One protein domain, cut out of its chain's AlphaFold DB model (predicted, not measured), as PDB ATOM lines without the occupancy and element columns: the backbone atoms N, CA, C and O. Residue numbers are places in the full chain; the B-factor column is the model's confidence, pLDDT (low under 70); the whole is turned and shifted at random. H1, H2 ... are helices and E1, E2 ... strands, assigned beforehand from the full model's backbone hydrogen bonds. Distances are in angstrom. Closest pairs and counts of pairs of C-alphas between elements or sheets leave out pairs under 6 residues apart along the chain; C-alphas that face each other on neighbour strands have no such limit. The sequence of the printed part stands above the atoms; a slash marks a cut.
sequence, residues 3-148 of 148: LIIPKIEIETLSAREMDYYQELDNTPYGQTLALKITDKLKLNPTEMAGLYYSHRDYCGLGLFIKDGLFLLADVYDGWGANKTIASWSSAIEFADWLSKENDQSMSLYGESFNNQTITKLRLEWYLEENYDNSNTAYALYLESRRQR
ATOM      1  N   LEU A   3      10.088 -94.457  -0.341       96.00
ATOM      2  CA  LEU A   3       9.057 -93.922   0.555       96.00
ATOM      3  C   LEU A   3       8.289 -95.086   1.187       96.00
ATOM      4  O   LEU A   3       7.664 -95.872   0.480       96.00
ATOM      5  N   ILE A   4       8.364 -95.201   2.508       96.62
ATOM      6  CA  ILE A   4       7.784 -96.299   3.292       96.62
ATOM      7  C   ILE A   4       6.424 -95.887   3.854       96.62
ATOM      8  O   ILE A   4       5.486 -96.681   3.852       96.62
ATOM      9  N   ILE A   5       6.318 -94.642   4.321       94.88
ATOM     10  CA  ILE A   5       5.073 -94.054   4.816       94.88
ATOM     11  C   ILE A   5       4.645 -92.981   3.812       94.88
ATOM     12  O   ILE A   5       5.437 -92.073   3.550       94.88
ATOM     13  N   PRO A   6       3.441 -93.081   3.218       95.12
ATOM     14  CA  PRO A   6       2.963 -92.077   2.278       95.12
ATOM     15  C   PRO A   6       2.769 -90.727   2.973       95.12
ATOM     16  O   PRO A   6       2.589 -90.660   4.189       95.12
ATOM     17  N   LYS A   7       2.793 -89.647   2.186       96.56
ATOM     18  CA  LYS A   7       2.386 -88.332   2.683       96.56
ATOM     19  C   LYS A   7       0.911 -88.358   3.079       96.56
ATOM     20  O   LYS A   7       0.122 -89.124   2.529       96.56
ATOM     21  N   ILE A   8       0.551 -87.489   4.009       97.06
ATOM     22  CA  ILE A   8      -0.836 -87.169   4.320       97.06
ATOM     23  C   ILE A   8      -1.460 -86.524   3.080       97.06
ATOM     24  O   ILE A   8      -0.912 -85.570   2.522       97.06
ATOM     25  N   GLU A   9      -2.603 -87.055   2.657       96.94
ATOM     26  CA  GLU A   9      -3.368 -86.517   1.533       96.94
ATOM     27  C   GLU A   9      -4.037 -85.204   1.953       96.94
ATOM     28  O   GLU A   9      -4.696 -85.130   2.994       96.94
ATOM     29  N   ILE A  10      -3.878 -84.158   1.144       96.06
ATOM     30  CA  ILE A  10      -4.322 -82.792   1.472       96.06
ATOM     31  C   ILE A  10      -5.840 -82.745   1.708       96.06
ATOM     32  O   ILE A  10      -6.324 -82.009   2.563       96.06
ATOM     33  N   GLU A  11      -6.598 -83.579   1.002       95.88
ATOM     34  CA  GLU A  11      -8.054 -83.694   1.100       95.88
ATOM     35  C   GLU A  11      -8.522 -84.256   2.449       95.88
ATOM     36  O   GLU A  11      -9.704 -84.153   2.780       95.88
ATOM     37  N   THR A  12      -7.616 -84.858   3.224       96.69
ATOM     38  CA  THR A  12      -7.913 -85.397   4.559       96.69
ATOM     39  C   THR A  12      -7.725 -84.373   5.675       96.69
ATOM     40  O   THR A  12      -8.161 -84.625   6.799       96.69
ATOM     41  N   LEU A  13      -7.125 -83.215   5.376       97.31
ATOM     42  CA  LEU A  13      -6.934 -82.142   6.346       97.31
ATOM     43  C   LEU A  13      -8.281 -81.531   6.748       97.31
ATOM     44  O   LEU A  13      -9.157 -81.270   5.919       97.31
ATOM     45  N   SER A  14      -8.441 -81.242   8.038       97.75
ATOM     46  CA  SER A  14      -9.558 -80.427   8.516       97.75
ATOM     47  C   SER A  14      -9.470 -78.998   7.971       97.75
ATOM     48  O   SER A  14      -8.405 -78.535   7.569       97.75
ATOM     49  N   ALA A  15     -10.574 -78.245   8.019       97.62
ATOM     50  CA  ALA A  15     -10.586 -76.849   7.563       97.62
ATOM     51  C   ALA A  15      -9.498 -75.993   8.242       97.62
ATOM     52  O   ALA A  15      -8.797 -75.240   7.578       97.62
ATOM     53  N   ARG A  16      -9.289 -76.180   9.552       96.81
ATOM     54  CA  ARG A  16      -8.246 -75.468  10.302       96.81
ATOM     55  C   ARG A  16      -6.833 -75.853   9.857       96.81
ATOM     56  O   ARG A  16      -5.952 -75.002   9.815       96.81
ATOM     57  N   GLU A  17      -6.595 -77.134   9.590       97.31
ATOM     58  CA  GLU A  17      -5.293 -77.609   9.107       97.31
ATOM     59  C   GLU A  17      -5.030 -77.138   7.679       97.31
ATOM     60  O   GLU A  17      -3.903 -76.773   7.364       97.31
ATOM     61  N   MET A  18      -6.070 -77.072   6.846       97.69
ATOM     62  CA  MET A  18      -6.000 -76.514   5.500       97.69
ATOM     63  C   MET A  18      -5.642 -75.025   5.517       97.69
ATOM     64  O   MET A  18      -4.748 -74.619   4.776       97.69
ATOM     65  N   ASP A  19      -6.287 -74.228   6.373       97.38
ATOM     66  CA  ASP A  19      -5.955 -72.807   6.539       97.38
ATOM     67  C   ASP A  19      -4.473 -72.652   6.915       97.38
ATOM     68  O   ASP A  19      -3.734 -71.905   6.278       97.38
ATOM     69  N   TYR A  20      -4.005 -73.441   7.886       96.62
ATOM     70  CA  TYR A  20      -2.604 -73.428   8.302       96.62
ATOM     71  C   TYR A  20      -1.646 -73.892   7.192       96.62
ATOM     72  O   TYR A  20      -0.599 -73.286   6.984       96.62
ATOM     73  N   TYR A  21      -1.991 -74.953   6.456       97.62
ATOM     74  CA  TYR A  21      -1.207 -75.447   5.323       97.62
ATOM     75  C   TYR A  21      -0.999 -74.351   4.272       97.62
ATOM     76  O   TYR A  21       0.114 -74.166   3.790       97.62
ATOM     77  N   GLN A  22      -2.041 -73.579   3.957       97.19
ATOM     78  CA  GLN A  22      -1.962 -72.493   2.977       97.19
ATOM     79  C   GLN A  22      -1.065 -71.330   3.428       97.19
ATOM     80  O   GLN A  22      -0.508 -70.639   2.577       97.19
ATOM     81  N   GLU A  23      -0.892 -71.133   4.737       97.00
ATOM     82  CA  GLU A  23      -0.014 -70.102   5.307       97.00
ATOM     83  C   GLU A  23       1.471 -70.502   5.339       97.00
ATOM     84  O   GLU A  23       2.336 -69.633   5.476       97.00
ATOM     85  N   LEU A  24       1.792 -71.795   5.218       97.25
ATOM     86  CA  LEU A  24       3.178 -72.272   5.200       97.25
ATOM     87  C   LEU A  24       3.917 -71.830   3.928       97.25
ATOM     88  O   LEU A  24       3.337 -71.739   2.845       97.25
ATOM     89  N   ASP A  25       5.232 -71.615   4.050       97.44
ATOM     90  CA  ASP A  25       6.084 -71.243   2.917       97.44
ATOM     91  C   ASP A  25       6.165 -72.391   1.896       97.44
ATOM     92  O   ASP A  25       6.553 -73.522   2.210       97.44
ATOM     93  N   ASN A  26       5.806 -72.091   0.648       97.69
ATOM     94  CA  ASN A  26       5.847 -73.029  -0.469       97.69
ATOM     95  C   ASN A  26       7.069 -72.835  -1.383       97.69
ATOM     96  O   ASN A  26       7.196 -73.504  -2.413       97.69
ATOM     97  N   THR A  27       7.993 -71.954  -1.005       98.31
ATOM     98  CA  THR A  27       9.250 -71.743  -1.716       98.31
ATOM     99  C   THR A  27      10.157 -72.960  -1.520       98.31
ATOM    100  O   THR A  27      10.490 -73.282  -0.377       98.31
ATOM    101  N   PRO A  28      10.611 -73.628  -2.598       98.62
ATOM    102  CA  PRO A  28      11.541 -74.747  -2.478       98.62
ATOM    103  C   PRO A  28      12.801 -74.368  -1.696       98.62
ATOM    104  O   PRO A  28      13.352 -73.275  -1.873       98.62
ATOM    105  N   TYR A  29      13.304 -75.288  -0.872       98.56
ATOM    106  CA  TYR A  29      14.523 -75.074  -0.085       98.56
ATOM    107  C   TYR A  29      15.737 -74.753  -0.957       98.56
ATOM    108  O   TYR A  29      16.595 -73.953  -0.571       98.56
ATOM    109  N   GLY A  30      15.785 -75.337  -2.153       98.50
ATOM    110  CA  GLY A  30      16.802 -75.069  -3.153       98.50
ATOM    111  C   GLY A  30      18.089 -75.868  -2.951       98.50
ATOM    112  O   GLY A  30      18.430 -76.342  -1.864       98.50
ATOM    113  N   GLN A  31      18.827 -76.019  -4.052       98.38
ATOM    114  CA  GLN A  31      19.958 -76.945  -4.142       98.38
ATOM    115  C   GLN A  31      21.086 -76.607  -3.163       98.38
ATOM    116  O   GLN A  31      21.656 -77.498  -2.537       98.38
ATOM    117  N   THR A  32      21.402 -75.320  -3.006       98.44
ATOM    118  CA  THR A  32      22.497 -74.868  -2.138       98.44
ATOM    119  C   THR A  32      22.264 -75.244  -0.678       98.44
ATOM    120  O   THR A  32      23.195 -75.694  -0.013       98.44
ATOM    121  N   LEU A  33      21.039 -75.063  -0.173       98.50
ATOM    122  CA  LEU A  33      20.704 -75.420   1.205       98.50
ATOM    123  C   LEU A  33      20.740 -76.941   1.374       98.50
ATOM    124  O   LEU A  33      21.432 -77.437   2.258       98.50
ATOM    125  N   ALA A  34      20.087 -77.680   0.474       98.56
ATOM    126  CA  ALA A  34      20.030 -79.137   0.534       98.56
ATOM    127  C   ALA A  34      21.417 -79.805   0.516       98.56
ATOM    128  O   ALA A  34      21.667 -80.730   1.290       98.56
ATOM    129  N   LEU A  35      22.348 -79.310  -0.310       98.44
ATOM    130  CA  LEU A  35      23.726 -79.810  -0.345       98.44
ATOM    131  C   LEU A  35      24.456 -79.577   0.983       98.44
ATOM    132  O   LEU A  35      25.050 -80.509   1.512       98.44
ATOM    133  N   LYS A  36      24.344 -78.380   1.575       98.44
ATOM    134  CA  LYS A  36      24.967 -78.083   2.877       98.44
ATOM    135  C   LYS A  36      24.451 -78.994   3.991       98.44
ATOM    136  O   LYS A  36      25.234 -79.453   4.815       98.44
ATOM    137  N   ILE A  37      23.146 -79.267   4.008       98.06
ATOM    138  CA  ILE A  37      22.527 -80.187   4.974       98.06
ATOM    139  C   ILE A  37      23.068 -81.602   4.781       98.06
ATOM    140  O   ILE A  37      23.474 -82.251   5.743       98.06
ATOM    141  N   THR A  38      23.122 -82.052   3.528       97.75
ATOM    142  CA  THR A  38      23.657 -83.366   3.156       97.75
ATOM    143  C   THR A  38      25.109 -83.520   3.600       97.75
ATOM    144  O   THR A  38      25.466 -84.534   4.199       97.75
ATOM    145  N   ASP A  39      25.940 -82.508   3.355       97.44
ATOM    146  CA  ASP A  39      27.340 -82.507   3.767       97.44
ATOM    147  C   ASP A  39      27.470 -82.527   5.293       97.44
ATOM    148  O   ASP A  39      28.230 -83.342   5.816       97.44
ATOM    149  N   LYS A  40      26.689 -81.715   6.021       96.81
ATOM    150  CA  LYS A  40      26.721 -81.694   7.492       96.81
ATOM    151  C   LYS A  40      26.315 -83.038   8.101       96.81
ATOM    152  O   LYS A  40      27.020 -83.525   8.980       96.81
ATOM    153  N   LEU A  41      25.264 -83.681   7.583       95.94
ATOM    154  CA  LEU A  41      24.853 -85.023   8.017       95.94
ATOM    155  C   LEU A  41      25.973 -86.057   7.817       95.94
ATOM    156  O   LEU A  41      26.190 -86.917   8.667       95.94
ATOM    157  N   LYS A  42      26.728 -85.961   6.715       95.94
ATOM    158  CA  LYS A  42      27.845 -86.875   6.427       95.94
ATOM    159  C   LYS A  42      29.064 -86.669   7.323       95.94
ATOM    160  O   LYS A  42      29.837 -87.612   7.471       95.94
ATOM    161  N   LEU A  43      29.270 -85.474   7.886       93.50
ATOM    162  CA  LEU A  43      30.416 -85.206   8.766       93.50
ATOM    163  C   LEU A  43      30.366 -86.050  10.043       93.50
ATOM    164  O   LEU A  43      31.410 -86.468  10.540       93.50
ATOM    165  N   ASN A  44      29.165 -86.320  10.556       87.12
ATOM    166  CA  ASN A  44      28.953 -87.198  11.697       87.12
ATOM    167  C   ASN A  44      27.718 -88.079  11.435       87.12
ATOM    168  O   ASN A  44      26.616 -87.707  11.834       87.12
ATOM    169  N   PRO A  45      27.880 -89.229  10.752       87.25
ATOM    170  CA  PRO A  45      26.778 -90.065  10.281       87.25
ATOM    171  C   PRO A  45      26.205 -90.934  11.412       87.25
ATOM    172  O   PRO A  45      26.182 -92.160  11.332       87.25
ATOM    173  N   THR A  46      25.797 -90.292  12.503       85.31
ATOM    174  CA  THR A  46      25.152 -90.922  13.652       85.31
ATOM    175  C   THR A  46      23.763 -90.336  13.837       85.31
ATOM    176  O   THR A  46      23.524 -89.163  13.550       85.31
ATOM    177  N   GLU A  47      22.841 -91.132  14.373       82.62
ATOM    178  CA  GLU A  47      21.480 -90.659  14.653       82.62
ATOM    179  C   GLU A  47      21.474 -89.476  15.638       82.62
ATOM    180  O   GLU A  47      20.661 -88.567  15.510       82.62
ATOM    181  N   MET A  48      22.439 -89.431  16.562       83.06
ATOM    182  CA  MET A  48      22.573 -88.359  17.557       83.06
ATOM    183  C   MET A  48      23.003 -87.011  16.962       83.06
ATOM    184  O   MET A  48      22.782 -85.972  17.577       83.06
ATOM    185  N   ALA A  49      23.629 -87.016  15.785       86.19
ATOM    186  CA  ALA A  49      24.078 -85.810  15.090       86.19
ATOM    187  C   ALA A  49      23.102 -85.347  13.993       86.19
ATOM    188  O   ALA A  49      23.381 -84.376  13.282       86.19
ATOM    189  N   GLY A  50      21.970 -86.042  13.844       91.75
ATOM    190  CA  GLY A  50      20.909 -85.675  12.915       91.75
ATOM    191  C   GLY A  50      20.215 -84.360  13.275       91.75
ATOM    192  O   GLY A  50      20.403 -83.794  14.352       91.75
ATOM    193  N   LEU A  51      19.365 -83.890  12.366       94.50
ATOM    194  CA  LEU A  51      18.457 -82.775  12.623       94.50
ATOM    195  C   LEU A  51      17.185 -83.335  13.247       94.50
ATOM    196  O   LEU A  51      16.410 -83.991  12.559       94.50
ATOM    197  N   TYR A  52      16.941 -83.047  14.519       92.69
ATOM    198  CA  TYR A  52      15.691 -83.371  15.212       92.69
ATOM    199  C   TYR A  52      15.542 -82.496  16.461       92.69
ATOM    200  O   TYR A  52      16.409 -81.664  16.729       92.69
ATOM    201  N   TYR A  53      14.433 -82.626  17.196       87.81
ATOM    202  CA  TYR A  53      14.340 -82.077  18.549       87.81
ATOM    203  C   TYR A  53      14.600 -83.171  19.582       87.81
ATOM    204  O   TYR A  53      13.902 -84.181  19.594       87.81
ATOM    205  N   SER A  54      15.583 -82.960  20.457       83.81
ATOM    206  CA  SER A  54      15.957 -83.897  21.518       83.81
ATOM    207  C   SER A  54      15.394 -83.442  22.860       83.81
ATOM    208  O   SER A  54      16.069 -82.767  23.638       83.81
ATOM    209  N   HIS A  55      14.140 -83.795  23.135       80.19
ATOM    210  CA  HIS A  55      13.516 -83.580  24.437       80.19
ATOM    211  C   HIS A  55      12.495 -84.680  24.732       80.19
ATOM    212  O   HIS A  55      11.785 -85.135  23.838       80.19
ATOM    213  N   ARG A  56      12.403 -85.084  26.000       73.75
ATOM    214  CA  ARG A  56      11.418 -86.070  26.452       73.75
ATOM    215  C   ARG A  56       9.998 -85.615  26.099       73.75
ATOM    216  O   ARG A  56       9.707 -84.423  26.172       73.75
ATOM    217  N   ASP A  57       9.137 -86.535  25.699       75.06
ATOM    218  CA  ASP A  57       7.768 -86.295  25.230       75.06
ATOM    219  C   ASP A  57       7.665 -85.512  23.900       75.06
ATOM    220  O   ASP A  57       6.563 -85.169  23.470       75.06
ATOM    221  N   TYR A  58       8.784 -85.237  23.207       69.81
ATOM    222  CA  TYR A  58       8.751 -84.635  21.870       69.81
ATOM    223  C   TYR A  58       8.730 -85.723  20.797       69.81
ATOM    224  O   TYR A  58       9.646 -86.543  20.690       69.81
ATOM    225  N   CYS A  59       7.693 -85.673  19.962       81.00
ATOM    226  CA  CYS A  59       7.564 -86.462  18.744       81.00
ATOM    227  C   CYS A  59       7.489 -85.521  17.542       81.00
ATOM    228  O   CYS A  59       6.887 -84.453  17.638       81.00
ATOM    229  N   GLY A  60       8.073 -85.901  16.413       90.25
ATOM    230  CA  GLY A  60       8.185 -85.002  15.268       90.25
ATOM    231  C   GLY A  60       8.997 -85.589  14.132       90.25
ATOM    232  O   GLY A  60       9.309 -86.772  14.153       90.25
ATOM    233  N   LEU A  61       9.403 -84.752  13.181       94.19
ATOM    234  CA  LEU A  61      10.253 -85.176  12.071       94.19
ATOM    235  C   LEU A  61      11.739 -84.901  12.330       94.19
ATOM    236  O   LEU A  61      12.113 -83.869  12.910       94.19
ATOM    237  N   GLY A  62      12.586 -85.796  11.820       95.38
ATOM    238  CA  GLY A  62      14.032 -85.622  11.795       95.38
ATOM    239  C   GLY A  62      14.723 -86.178  10.547       95.38
ATOM    240  O   GLY A  62      14.192 -87.048   9.852       95.38
ATOM    241  N   LEU A  63      15.925 -85.657  10.274       97.12
ATOM    242  CA  LEU A  63      16.836 -86.124   9.225       97.12
ATOM    243  C   LEU A  63      18.057 -86.792   9.851       97.12
ATOM    244  O   LEU A  63      18.706 -86.211  10.721       97.12
ATOM    245  N   PHE A  64      18.402 -87.980   9.362       95.94
ATOM    246  CA  PHE A  64      19.447 -88.814   9.952       95.94
ATOM    247  C   PHE A  64      20.295 -89.516   8.897       95.94
ATOM    248  O   PHE A  64      19.882 -89.656   7.744       95.94
ATOM    249  N   ILE A  65      21.449 -90.027   9.327       95.06
ATOM    250  CA  ILE A  65      22.140 -91.119   8.642       95.06
ATOM    251  C   ILE A  65      22.172 -92.329   9.575       95.06
ATOM    252  O   ILE A  65      22.594 -92.214  10.725       95.06
ATOM    253  N   LYS A  66      21.737 -93.483   9.069       92.25
ATOM    254  CA  LYS A  66      21.756 -94.771   9.772       92.25
ATOM    255  C   LYS A  66      22.045 -95.880   8.770       92.25
ATOM    256  O   LYS A  66      21.478 -95.880   7.682       92.25
ATOM    257  N   ASP A  67      22.961 -96.784   9.110       91.19
ATOM    258  CA  ASP A  67      23.365 -97.910   8.253       91.19
ATOM    259  C   ASP A  67      23.763 -97.492   6.819       91.19
ATOM    260  O   ASP A  67      23.513 -98.192   5.841       91.19
ATOM    261  N   GLY A  68      24.379 -96.309   6.686       91.12
ATOM    262  CA  GLY A  68      24.796 -95.744   5.397       91.12
ATOM    263  C   GLY A  68      23.663 -95.153   4.547       91.12
ATOM    264  O   GLY A  68      23.919 -94.717   3.425       91.12
ATOM    265  N   LEU A  69      22.434 -95.108   5.065       95.56
ATOM    266  CA  LEU A  69      21.271 -94.515   4.410       95.56
ATOM    267  C   LEU A  69      20.946 -93.152   5.014       95.56
ATOM    268  O   LEU A  69      20.978 -92.982   6.231       95.56
ATOM    269  N   PHE A  70      20.563 -92.202   4.164       97.44
ATOM    270  CA  PHE A  70      19.884 -90.985   4.599       97.44
ATOM    271  C   PHE A  70      18.435 -91.323   4.906       97.44
ATOM    272  O   PHE A  70      17.800 -92.024   4.115       97.44
ATOM    273  N   LEU A  71      17.915 -90.815   6.017       97.12
ATOM    274  CA  LEU A  71      16.562 -91.087   6.476       97.12
ATOM    275  C   LEU A  71      15.810 -89.789   6.756       97.12
ATOM    276  O   LEU A  71      16.350 -88.876   7.378       97.12
ATOM    277  N   LEU A  72      14.540 -89.772   6.367       97.44
ATOM    278  CA  LEU A  72      13.502 -88.970   7.000       97.44
ATOM    279  C   LEU A  72      12.746 -89.928   7.917       97.44
ATOM    280  O   LEU A  72      12.297 -90.986   7.466       97.44
ATOM    281  N   ALA A  73      12.639 -89.595   9.194       95.31
ATOM    282  CA  ALA A  73      12.018 -90.466  10.180       95.31
ATOM    283  C   ALA A  73      11.239 -89.665  11.217       95.31
ATOM    284  O   ALA A  73      11.562 -88.505  11.489       95.31
ATOM    285  N   ASP A  74      10.257 -90.326  11.822       92.62
ATOM    286  CA  ASP A  74       9.669 -89.846  13.060       92.62
ATOM    287  C   ASP A  74      10.682 -89.985  14.200       92.62
ATOM    288  O   ASP A  74      11.416 -90.976  14.307       92.62
ATOM    289  N   VAL A  75      10.675 -88.993  15.076       90.81
ATOM    290  CA  VAL A  75      11.385 -88.952  16.351       90.81
ATOM    291  C   VAL A  75      10.397 -89.362  17.430       90.81
ATOM    292  O   VAL A  75       9.252 -88.904  17.423       90.81
ATOM    293  N   TYR A  76      10.835 -90.200  18.365       85.62
ATOM    294  CA  TYR A  76      10.021 -90.611  19.502       85.62
ATOM    295  C   TYR A  76      10.756 -90.329  20.804       85.62
ATOM    296  O   TYR A  76      11.925 -90.686  20.943       85.62
ATOM    297  N   ASP A  77      10.068 -89.671  21.736       83.56
ATOM    298  CA  ASP A  77      10.603 -89.284  23.049       83.56
ATOM    299  C   ASP A  77      11.933 -88.502  22.960       83.56
ATOM    300  O   ASP A  77      12.829 -88.630  23.794       83.56
ATOM    301  N   GLY A  78      12.087 -87.712  21.891       80.06
ATOM    302  CA  GLY A  78      13.295 -86.938  21.621       80.06
ATOM    303  C   GLY A  78      14.528 -87.766  21.262       80.06
ATOM    304  O   GLY A  78      15.641 -87.262  21.406       80.06
ATOM    305  N   TRP A  79      14.374 -89.017  20.822       81.50
ATOM    306  CA  TRP A  79      15.509 -89.905  20.578       81.50
ATOM    307  C   TRP A  79      15.562 -90.453  19.149       81.50
ATOM    308  O   TRP A  79      14.736 -91.276  18.761       81.50
ATOM    309  N   GLY A  80      16.592 -90.029  18.404       81.00
ATOM    310  CA  GLY A  80      17.044 -90.648  17.153       81.00
ATOM    311  C   GLY A  80      15.970 -90.863  16.080       81.00
ATOM    312  O   GLY A  80      14.913 -90.229  16.082       81.00
ATOM    313  N   ALA A  81      16.260 -91.769  15.142       90.12
ATOM    314  CA  ALA A  81      15.321 -92.189  14.112       90.12
ATOM    315  C   ALA A  81      14.502 -93.383  14.625       90.12
ATOM    316  O   ALA A  81      15.001 -94.510  14.677       90.12
ATOM    317  N   ASN A  82      13.233 -93.155  14.973       91.00
ATOM    318  CA  ASN A  82      12.340 -94.219  15.433       91.00
ATOM    319  C   ASN A  82      11.706 -94.969  14.251       91.00
ATOM    320  O   ASN A  82      12.046 -96.119  13.977       91.00
ATOM    321  N   LYS A  83      10.799 -94.308  13.520       93.00
ATOM    322  CA  LYS A  83      10.071 -94.911  12.396       93.00
ATOM    323  C   LYS A  83      10.495 -94.254  11.091       93.00
ATOM    324  O   LYS A  83      10.269 -93.066  10.886       93.00
ATOM    325  N   THR A  84      11.121 -95.019  10.201       95.56
ATOM    326  CA  THR A  84      11.552 -94.498   8.899       95.56
ATOM    327  C   THR A  84      10.346 -94.189   8.012       95.56
ATOM    328  O   THR A  84       9.545 -95.071   7.711       95.56
ATOM    329  N   ILE A  85      10.261 -92.942   7.554       96.88
ATOM    330  CA  ILE A  85       9.253 -92.453   6.607       96.88
ATOM    331  C   ILE A  85       9.770 -92.630   5.183       96.88
ATOM    332  O   ILE A  85       9.084 -93.193   4.333       96.88
ATOM    333  N   ALA A  86      11.001 -92.184   4.930       97.62
ATOM    334  CA  ALA A  86      11.658 -92.294   3.636       97.62
ATOM    335  C   ALA A  86      13.160 -92.529   3.803       97.62
ATOM    336  O   ALA A  86      13.759 -92.143   4.809       97.62
ATOM    337  N   SER A  87      13.768 -93.169   2.807       97.94
ATOM    338  CA  SER A  87      15.202 -93.454   2.798       97.94
ATOM    339  C   SER A  87      15.847 -93.267   1.424       97.94
ATOM    340  O   SER A  87      15.209 -93.432   0.374       97.94
ATOM    341  N   TRP A  88      17.138 -92.938   1.437       98.19
ATOM    342  CA  TRP A  88      17.972 -92.771   0.249       98.19
ATOM    343  C   TRP A  88      19.352 -93.385   0.488       98.19
ATOM    344  O   TRP A  88      20.006 -93.100   1.488       98.19
ATOM    345  N   SER A  89      19.826 -94.187  -0.463       96.75
ATOM    346  CA  SER A  89      21.194 -94.726  -0.466       96.75
ATOM    347  C   SER A  89      22.215 -93.775  -1.100       96.75
ATOM    348  O   SER A  89      23.417 -94.019  -1.041       96.75
ATOM    349  N   SER A  90      21.746 -92.692  -1.726       97.31
ATOM    350  CA  SER A  90      22.568 -91.729  -2.452       97.31
ATOM    351  C   SER A  90      22.405 -90.336  -1.860       97.31
ATOM    352  O   SER A  90      21.300 -89.800  -1.801       97.31
ATOM    353  N   ALA A  91      23.532 -89.722  -1.494       97.31
ATOM    354  CA  ALA A  91      23.583 -88.328  -1.058       97.31
ATOM    355  C   ALA A  91      23.056 -87.367  -2.139       97.31
ATOM    356  O   ALA A  91      22.431 -86.362  -1.822       97.31
ATOM    357  N   ILE A  92      23.280 -87.693  -3.418       97.75
ATOM    358  CA  ILE A  92      22.807 -86.886  -4.548       97.75
ATOM    359  C   ILE A  92      21.282 -86.950  -4.633       97.75
ATOM    360  O   ILE A  92      20.641 -85.914  -4.762       97.75
ATOM    361  N   GLU A  93      20.700 -88.149  -4.521       98.00
ATOM    362  CA  GLU A  93      19.240 -88.302  -4.538       98.00
ATOM    363  C   GLU A  93      18.583 -87.649  -3.323       98.00
ATOM    364  O   GLU A  93      17.522 -87.048  -3.454       98.00
ATOM    365  N   PHE A  94      19.207 -87.760  -2.148       98.50
ATOM    366  CA  PHE A  94      18.729 -87.105  -0.936       98.50
ATOM    367  C   PHE A  94      18.738 -85.578  -1.082       98.50
ATOM    368  O   PHE A  94      17.732 -84.929  -0.809       98.50
ATOM    369  N   ALA A  95      19.842 -85.002  -1.567       98.50
ATOM    370  CA  ALA A  95      19.953 -83.563  -1.780       98.50
ATOM    371  C   ALA A  95      18.983 -83.051  -2.858       98.50
ATOM    372  O   ALA A  95      18.383 -81.995  -2.685       98.50
ATOM    373  N   ASP A  96      18.820 -83.786  -3.963       98.56
ATOM    374  CA  ASP A  96      17.870 -83.450  -5.034       98.56
ATOM    375  C   ASP A  96      16.408 -83.537  -4.571       98.56
ATOM    376  O   ASP A  96      15.580 -82.725  -4.975       98.56
ATOM    377  N   TRP A  97      16.084 -84.493  -3.698       98.50
ATOM    378  CA  TRP A  97      14.776 -84.552  -3.053       98.50
ATOM    379  C   TRP A  97      14.563 -83.348  -2.130       98.50
ATOM    380  O   TRP A  97      13.605 -82.597  -2.310       98.50
ATOM    381  N   LEU A  98      15.482 -83.121  -1.188       98.69
ATOM    382  CA  LEU A  98      15.346 -82.062  -0.191       98.69
ATOM    383  C   LEU A  98      15.293 -80.675  -0.844       98.69
ATOM    384  O   LEU A  98      14.583 -79.805  -0.361       98.69
ATOM    385  N   SER A  99      15.996 -80.456  -1.960       98.69
ATOM    386  CA  SER A  99      15.988 -79.163  -2.654       98.69
ATOM    387  C   SER A  99      14.631 -78.786  -3.256       98.69
ATOM    388  O   SER A  99      14.383 -77.596  -3.471       98.69
ATOM    389  N   LYS A 100      13.771 -79.779  -3.517       98.50
ATOM    390  CA  LYS A 100      12.427 -79.619  -4.093       98.50
ATOM    391  C   LYS A 100      11.332 -79.523  -3.035       98.50
ATOM    392  O   LYS A 100      10.244 -79.053  -3.355       98.50
ATOM    393  N   GLU A 101      11.601 -79.972  -1.812       98.50
ATOM    394  CA  GLU A 101      10.672 -79.819  -0.695       98.50
ATOM    395  C   GLU A 101      10.623 -78.356  -0.213       98.50
ATOM    396  O   GLU A 101      11.515 -77.546  -0.485       98.50
ATOM    397  N   ASN A 102       9.546 -78.022   0.488       98.50
ATOM    398  CA  ASN A 102       9.288 -76.743   1.140       98.50
ATOM    399  C   ASN A 102       8.509 -76.987   2.449       98.50
ATOM    400  O   ASN A 102       8.180 -78.130   2.773       98.50
ATOM    401  N   ASP A 103       8.208 -75.936   3.217       98.38
ATOM    402  CA  ASP A 103       7.549 -76.096   4.522       98.38
ATOM    403  C   ASP A 103       6.152 -76.718   4.377       98.38
ATOM    404  O   ASP A 103       5.780 -77.576   5.181       98.38
ATOM    405  N   GLN A 104       5.420 -76.370   3.311       97.75
ATOM    406  CA  GLN A 104       4.144 -77.005   2.962       97.75
ATOM    407  C   GLN A 104       4.298 -78.508   2.724       97.75
ATOM    408  O   GLN A 104       3.703 -79.322   3.428       97.75
ATOM    409  N   SER A 105       5.108 -78.907   1.750       97.88
ATOM    410  CA  SER A 105       5.239 -80.297   1.327       97.88
ATOM    411  C   SER A 105       5.888 -81.173   2.397       97.88
ATOM    412  O   SER A 105       5.600 -82.373   2.439       97.88
ATOM    413  N   MET A 106       6.722 -80.584   3.262       98.06
ATOM    414  CA  MET A 106       7.334 -81.264   4.397       98.06
ATOM    415  C   MET A 106       6.336 -81.491   5.543       98.06
ATOM    416  O   MET A 106       6.417 -82.512   6.223       98.06
ATOM    417  N   SER A 107       5.367 -80.587   5.737       97.50
ATOM    418  CA  SER A 107       4.337 -80.702   6.789       97.50
ATOM    419  C   SER A 107       3.379 -81.885   6.606       97.50
ATOM    420  O   SER A 107       2.643 -82.236   7.527       97.50
ATOM    421  N   LEU A 108       3.405 -82.507   5.425       97.69
ATOM    422  CA  LEU A 108       2.597 -83.670   5.069       97.69
ATOM    423  C   LEU A 108       3.303 -85.007   5.350       97.69
ATOM    424  O   LEU A 108       2.722 -86.055   5.087       97.69
ATOM    425  N   TYR A 109       4.550 -85.012   5.832       97.00
ATOM    426  CA  TYR A 109       5.226 -86.250   6.235       97.00
ATOM    427  C   TYR A 109       4.930 -86.620   7.693       97.00
ATOM    428  O   TYR A 109       4.747 -85.754   8.545       97.00
ATOM    429  N   GLY A 110       4.983 -87.923   7.975       92.50
ATOM    430  CA  GLY A 110       4.750 -88.484   9.306       92.50
ATOM    431  C   GLY A 110       3.288 -88.863   9.532       92.50
ATOM    432  O   GLY A 110       2.466 -88.849   8.618       92.50
ATOM    433  N   GLU A 111       2.963 -89.243  10.764       90.00
ATOM    434  CA  GLU A 111       1.616 -89.714  11.127       90.00
ATOM    435  C   GLU A 111       0.622 -88.582  11.417       90.00
ATOM    436  O   GLU A 111      -0.575 -88.824  11.567       90.00
ATOM    437  N   SER A 112       1.095 -87.344  11.559       92.19
ATOM    438  CA  SER A 112       0.260 -86.201  11.932       92.19
ATOM    439  C   SER A 112       0.690 -84.949  11.190       92.19
ATOM    440  O   SER A 112       1.883 -84.650  11.103       92.19
ATOM    441  N   PHE A 113      -0.298 -84.209  10.689       95.62
ATOM    442  CA  PHE A 113      -0.071 -82.987   9.935       95.62
ATOM    443  C   PHE A 113       0.726 -81.972  10.757       95.62
ATOM    444  O   PHE A 113       0.421 -81.699  11.920       95.62
ATOM    445  N   ASN A 114       1.750 -81.405  10.124       93.31
ATOM    446  CA  ASN A 114       2.605 -80.361  10.666       93.31
ATOM    447  C   ASN A 114       3.223 -80.677  12.046       93.31
ATOM    448  O   ASN A 114       3.484 -79.785  12.861       93.31
ATOM    449  N   ASN A 115       3.477 -81.954  12.337       90.38
ATOM    450  CA  ASN A 115       4.052 -82.342  13.615       90.38
ATOM    451  C   ASN A 115       5.564 -82.083  13.658       90.38
ATOM    452  O   ASN A 115       6.367 -82.897  13.204       90.38
ATOM    453  N   GLN A 116       5.947 -80.934  14.224       87.06
ATOM    454  CA  GLN A 116       7.340 -80.480  14.310       87.06
ATOM    455  C   GLN A 116       8.059 -80.643  12.966       87.06
ATOM    456  O   GLN A 116       9.125 -81.257  12.865       87.06
ATOM    457  N   THR A 117       7.437 -80.092  11.928       92.44
ATOM    458  CA  THR A 117       7.929 -80.098  10.553       92.44
ATOM    459  C   THR A 117       9.366 -79.598  10.476       92.44
ATOM    460  O   THR A 117       9.789 -78.711  11.227       92.44
ATOM    461  N   ILE A 118      10.151 -80.171   9.571       96.00
ATOM    462  CA  ILE A 118      11.493 -79.675   9.263       96.00
ATOM    463  C   ILE A 118      11.332 -78.488   8.323       96.00
ATOM    464  O   ILE A 118      11.217 -78.670   7.123       96.00
ATOM    465  N   THR A 119      11.278 -77.280   8.877       97.00
ATOM    466  CA  THR A 119      11.137 -76.059   8.078       97.00
ATOM    467  C   THR A 119      12.475 -75.565   7.536       97.00
ATOM    468  O   THR A 119      13.539 -75.928   8.052       97.00
ATOM    469  N   LYS A 120      12.449 -74.639   6.573       97.75
ATOM    470  CA  LYS A 120      13.651 -73.939   6.093       97.75
ATOM    471  C   LYS A 120      14.454 -73.317   7.238       97.75
ATOM    472  O   LYS A 120      15.672 -73.460   7.284       97.75
ATOM    473  N   LEU A 121      13.777 -72.687   8.202       96.06
ATOM    474  CA  LEU A 121      14.425 -72.109   9.386       96.06
ATOM    475  C   LEU A 121      15.127 -73.166  10.245       96.06
ATOM    476  O   LEU A 121      16.194 -72.886  10.789       96.06
ATOM    477  N   ARG A 122      14.566 -74.377  10.360       96.00
ATOM    478  CA  ARG A 122      15.213 -75.486  11.078       96.00
ATOM    479  C   ARG A 122      16.411 -76.039  10.321       96.00
ATOM    480  O   ARG A 122      17.396 -76.388  10.961       96.00
ATOM    481  N   LEU A 123      16.352 -76.094   8.991       97.75
ATOM    482  CA  LEU A 123      17.511 -76.444   8.163       97.75
ATOM    483  C   LEU A 123      18.630 -75.408   8.341       97.75
ATOM    484  O   LEU A 123      19.780 -75.772   8.556       97.75
ATOM    485  N   GLU A 124      18.299 -74.120   8.313       97.06
ATOM    486  CA  GLU A 124      19.269 -73.044   8.542       97.06
ATOM    487  C   GLU A 124      19.848 -73.098   9.965       97.06
ATOM    488  O   GLU A 124      21.066 -73.044  10.111       97.06
ATOM    489  N   TRP A 125      19.015 -73.319  10.992       95.81
ATOM    490  CA  TRP A 125      19.479 -73.554  12.366       95.81
ATOM    491  C   TRP A 125      20.429 -74.748  12.450       95.81
ATOM    492  O   TRP A 125      21.489 -74.657  13.063       95.81
ATOM    493  N   TYR A 126      20.085 -75.853  11.784       96.44
ATOM    494  CA  TYR A 126      20.928 -77.042  11.744       96.44
ATOM    495  C   TYR A 126      22.310 -76.756  11.178       96.44
ATOM    496  O   TYR A 126      23.235 -77.467  11.535       96.44
ATOM    497  N   LEU A 127      22.500 -75.733  10.341       96.50
ATOM    498  CA  LEU A 127      23.806 -75.387   9.782       96.50
ATOM    499  C   LEU A 127      24.664 -74.496  10.683       96.50
ATOM    500  O   LEU A 127      25.872 -74.453  10.458       96.50
ATOM    501  N   GLU A 128      24.097 -73.859  11.706       95.62
ATOM    502  CA  GLU A 128      24.855 -73.004  12.625       95.62
ATOM    503  C   GLU A 128      25.938 -73.802  13.380       95.62
ATOM    504  O   GLU A 128      25.802 -75.004  13.645       95.62
ATOM    505  N   GLU A 129      27.047 -73.139  13.713       90.44
ATOM    506  CA  GLU A 129      28.177 -73.766  14.419       90.44
ATOM    507  C   GLU A 129      27.803 -74.185  15.843       90.44
ATOM    508  O   GLU A 129      28.234 -75.231  16.322       90.44
ATOM    509  N   ASN A 130      26.961 -73.388  16.498       90.69
ATOM    510  CA  ASN A 130      26.433 -73.641  17.833       90.69
ATOM    511  C   ASN A 130      25.099 -74.402  17.806       90.69
ATOM    512  O   ASN A 130      24.321 -74.276  18.752       90.69
ATOM    513  N   TYR A 131      24.821 -75.141  16.725       92.50
ATOM    514  CA  TYR A 131      23.619 -75.958  16.629       92.50
ATOM    515  C   TYR A 131      23.490 -76.882  17.843       92.50
ATOM    516  O   TYR A 131      24.409 -77.624  18.191       92.50
ATOM    517  N   ASP A 132      22.301 -76.855  18.427       90.75
ATOM    518  CA  ASP A 132      21.857 -77.738  19.489       90.75
ATOM    519  C   ASP A 132      20.425 -78.180  19.167       90.75
ATOM    520  O   ASP A 132      19.600 -77.406  18.660       90.75
ATOM    521  N   ASN A 133      20.142 -79.456  19.407       87.81
ATOM    522  CA  ASN A 133      18.872 -80.081  19.056       87.81
ATOM    523  C   ASN A 133      17.779 -79.847  20.116       87.81
ATOM    524  O   ASN A 133      16.682 -80.385  19.983       87.81
ATOM    525  N   SER A 134      18.007 -79.037  21.153       88.50
ATOM    526  CA  SER A 134      16.950 -78.651  22.090       88.50
ATOM    527  C   SER A 134      16.007 -77.600  21.496       88.50
ATOM    528  O   SER A 134      16.378 -76.735  20.698       88.50
ATOM    529  N   ASN A 135      14.751 -77.636  21.941       84.88
ATOM    530  CA  ASN A 135      13.769 -76.616  21.578       84.88
ATOM    531  C   ASN A 135      14.175 -75.222  22.097       84.88
ATOM    532  O   ASN A 135      13.996 -74.226  21.400       84.88
ATOM    533  N   THR A 136      14.780 -75.157  23.288       88.44
ATOM    534  CA  THR A 136      15.241 -73.904  23.901       88.44
ATOM    535  C   THR A 136      16.307 -73.214  23.056       88.44
ATOM    536  O   THR A 136      16.202 -72.012  22.817       88.44
ATOM    537  N   ALA A 137      17.304 -73.951  22.558       90.75
ATOM    538  CA  ALA A 137      18.334 -73.373  21.699       90.75
ATOM    539  C   ALA A 137      17.743 -72.834  20.388       90.75
ATOM    540  O   ALA A 137      18.081 -71.729  19.960       90.75
ATOM    541  N   TYR A 138      16.786 -73.557  19.800       91.75
ATOM    542  CA  TYR A 138      16.073 -73.082  18.616       91.75
ATOM    543  C   TYR A 138      15.232 -71.824  18.885       91.75
ATOM    544  O   TYR A 138      15.218 -70.907  18.066       91.75
ATOM    545  N   ALA A 139      14.560 -71.726  20.035       90.19
ATOM    546  CA  ALA A 139      13.814 -70.522  20.405       90.19
ATOM    547  C   ALA A 139      14.736 -69.292  20.499       90.19
ATOM    548  O   ALA A 139      14.434 -68.252  19.912       90.19
ATOM    549  N   LEU A 140      15.900 -69.438  21.140       92.00
ATOM    550  CA  LEU A 140      16.916 -68.381  21.224       92.00
ATOM    551  C   LEU A 140      17.450 -67.987  19.839       92.00
ATOM    552  O   LEU A 140      17.639 -66.802  19.550       92.00
ATOM    553  N   TYR A 141      17.650 -68.964  18.952       93.00
ATOM    554  CA  TYR A 141      18.016 -68.706  17.562       93.00
ATOM    555  C   TYR A 141      16.974 -67.838  16.845       93.00
ATOM    556  O   TYR A 141      17.333 -66.831  16.226       93.00
ATOM    557  N   LEU A 142      15.685 -68.173  16.966       92.31
ATOM    558  CA  LEU A 142      14.601 -67.394  16.362       92.31
ATOM    559  C   LEU A 142      14.539 -65.962  16.905       92.31
ATOM    560  O   LEU A 142      14.352 -65.025  16.128       92.31
ATOM    561  N   GLU A 143      14.721 -65.773  18.212       91.69
ATOM    562  CA  GLU A 143      14.776 -64.441  18.823       91.69
ATOM    563  C   GLU A 143      15.931 -63.608  18.261       91.69
ATOM    564  O   GLU A 143      15.722 -62.463  17.856       91.69
ATOM    565  N   SER A 144      17.123 -64.200  18.140       88.62
ATOM    566  CA  SER A 144      18.301 -63.517  17.595       88.62
ATOM    567  C   SER A 144      18.119 -63.057  16.144       88.62
ATOM    568  O   SER A 144      18.669 -62.032  15.742       88.62
ATOM    569  N   ARG A 145      17.321 -63.784  15.351       87.69
ATOM    570  CA  ARG A 145      17.037 -63.456  13.946       87.69
ATOM    571  C   ARG A 145      16.003 -62.354  13.778       87.69
ATOM    572  O   ARG A 145      16.071 -61.635  12.793       87.69
ATOM    573  N   ARG A 146      15.088 -62.188  14.736       85.75
ATOM    574  CA  ARG A 146      14.112 -61.083  14.741       85.75
ATOM    575  C   ARG A 146      14.738 -59.728  15.083       85.75
ATOM    576  O   ARG A 146      14.124 -58.703  14.819       85.75
ATOM    577  N   GLN A 147      15.915 -59.729  15.707       72.31
ATOM    578  CA  GLN A 147      16.640 -58.520  16.116       72.31
ATOM    579  C   GLN A 147      17.652 -58.020  15.067       72.31
ATOM    580  O   GLN A 147      18.298 -56.999  15.299       72.31
ATOM    581  N   ARG A 148      17.816 -58.738  13.950       60.97
ATOM    582  CA  ARG A 148      18.686 -58.375  12.820       60.97
ATOM    583  C   ARG A 148      17.867 -57.763  11.693       60.97
ATOM    584  O   ARG A 148      18.418 -56.865  11.023       60.97
TER     585      ARG A 148
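This is residues 3 to 148 of the 148 residues of an uncharacterized protein of Sphingobacterium lactis (UniProt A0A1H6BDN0). A small, strongly twisted sheet, E1 E2 E3, has a group of crossed helices next to it: H3 packs on E2 and E3, and H2 touches both H3 and H5. H1 and short H4 lie near each other away from the sheet, while at another extremity H6 meets H5 nearly crosswise and its end, with residues 143 to 148, sticks out. The printed part has 146 residues, with six named helices and three named strands in the order H1 H2 E1 E2 E3 H3 H4 H5 H6; the sheet runs E1 - E2 - E3, antiparallel throughout. The class is mixed, helices and strands, and the whole is compact, with a radius of gyration of the C-alphas of 14.6 A and spans of 42 by 40 by 32 A.

E1, residues 60 to 66, E2, residues 69 to 76, and E3, residues 79 to 88, form a meander, each strand the antiparallel neighbour of the one before. E1 and E2 are a hairpin at 143 degrees, with N 62 and O 73 within hydrogen-bond range at 2.9 A. E2 and E3 are a hairpin at 140 degrees, with N 72 and O 86 at 2.9 A. E2 bends by 63 degrees at residue 72 and E3 by 85 degrees at residue 85. H3, residues 91 to 100, is on the sheet at a height of 10.3 A, over E3 and only just over E2, where 3 of its C-alphas fall; it runs across the strands, at 74 degrees to E3 on the local plane. H2, residues 31 to 43, only grazes the sheet, with residues 37 to 42. H2 touches H3 at a steep tilt of 39 degrees, opposite ways; their closest C-alphas, Gln 31 and Ser 99, are 4.8 A apart. H2 also touches H5, residues 120 to 127, at a steep tilt of 39 degrees, the same way, closest at the C-alphas of Ile 37 and Leu 127, 6.9 A. H5 and H6, residues 135 to 146, only just touch, with 3 pairs of C-alphas within 8 A, made by residues 138 to 141 of H6 alone; the closest are Trp 125 and Tyr 138, 7.1 A, and the lines stand at 72 degrees, only just about perpendicular. H1, residues 15 to 23, and H4, residues 103 to 106, are close but not clearly touching, with the C-alphas of Tyr 21 and Gln 104 at 6.1 A. In H1, H2, H5 and H6 every O i to N i+4 pair is within hydrogen-bond range; in H3 5 of 6 are, and H4 is too short for such a pair.

E3 is 20.7 A long, E2 19.2 A, H2 18.6 A, E1 17.6 A and H6 17.0 A. C-alpha 15 begins H1 at (-10.586, -76.849, 7.563), and C-alpha 146 ends H6 at (14.112, -61.083, 14.741).

The C-alphas farthest apart, Ala 15 and Leu 43, are 41.9 A apart. The printed part has no cut. The links H2 to E1, 16 residues, and H4 to H5, 13 residues, are long. Residues 58 and 148 have pLDDT under 70.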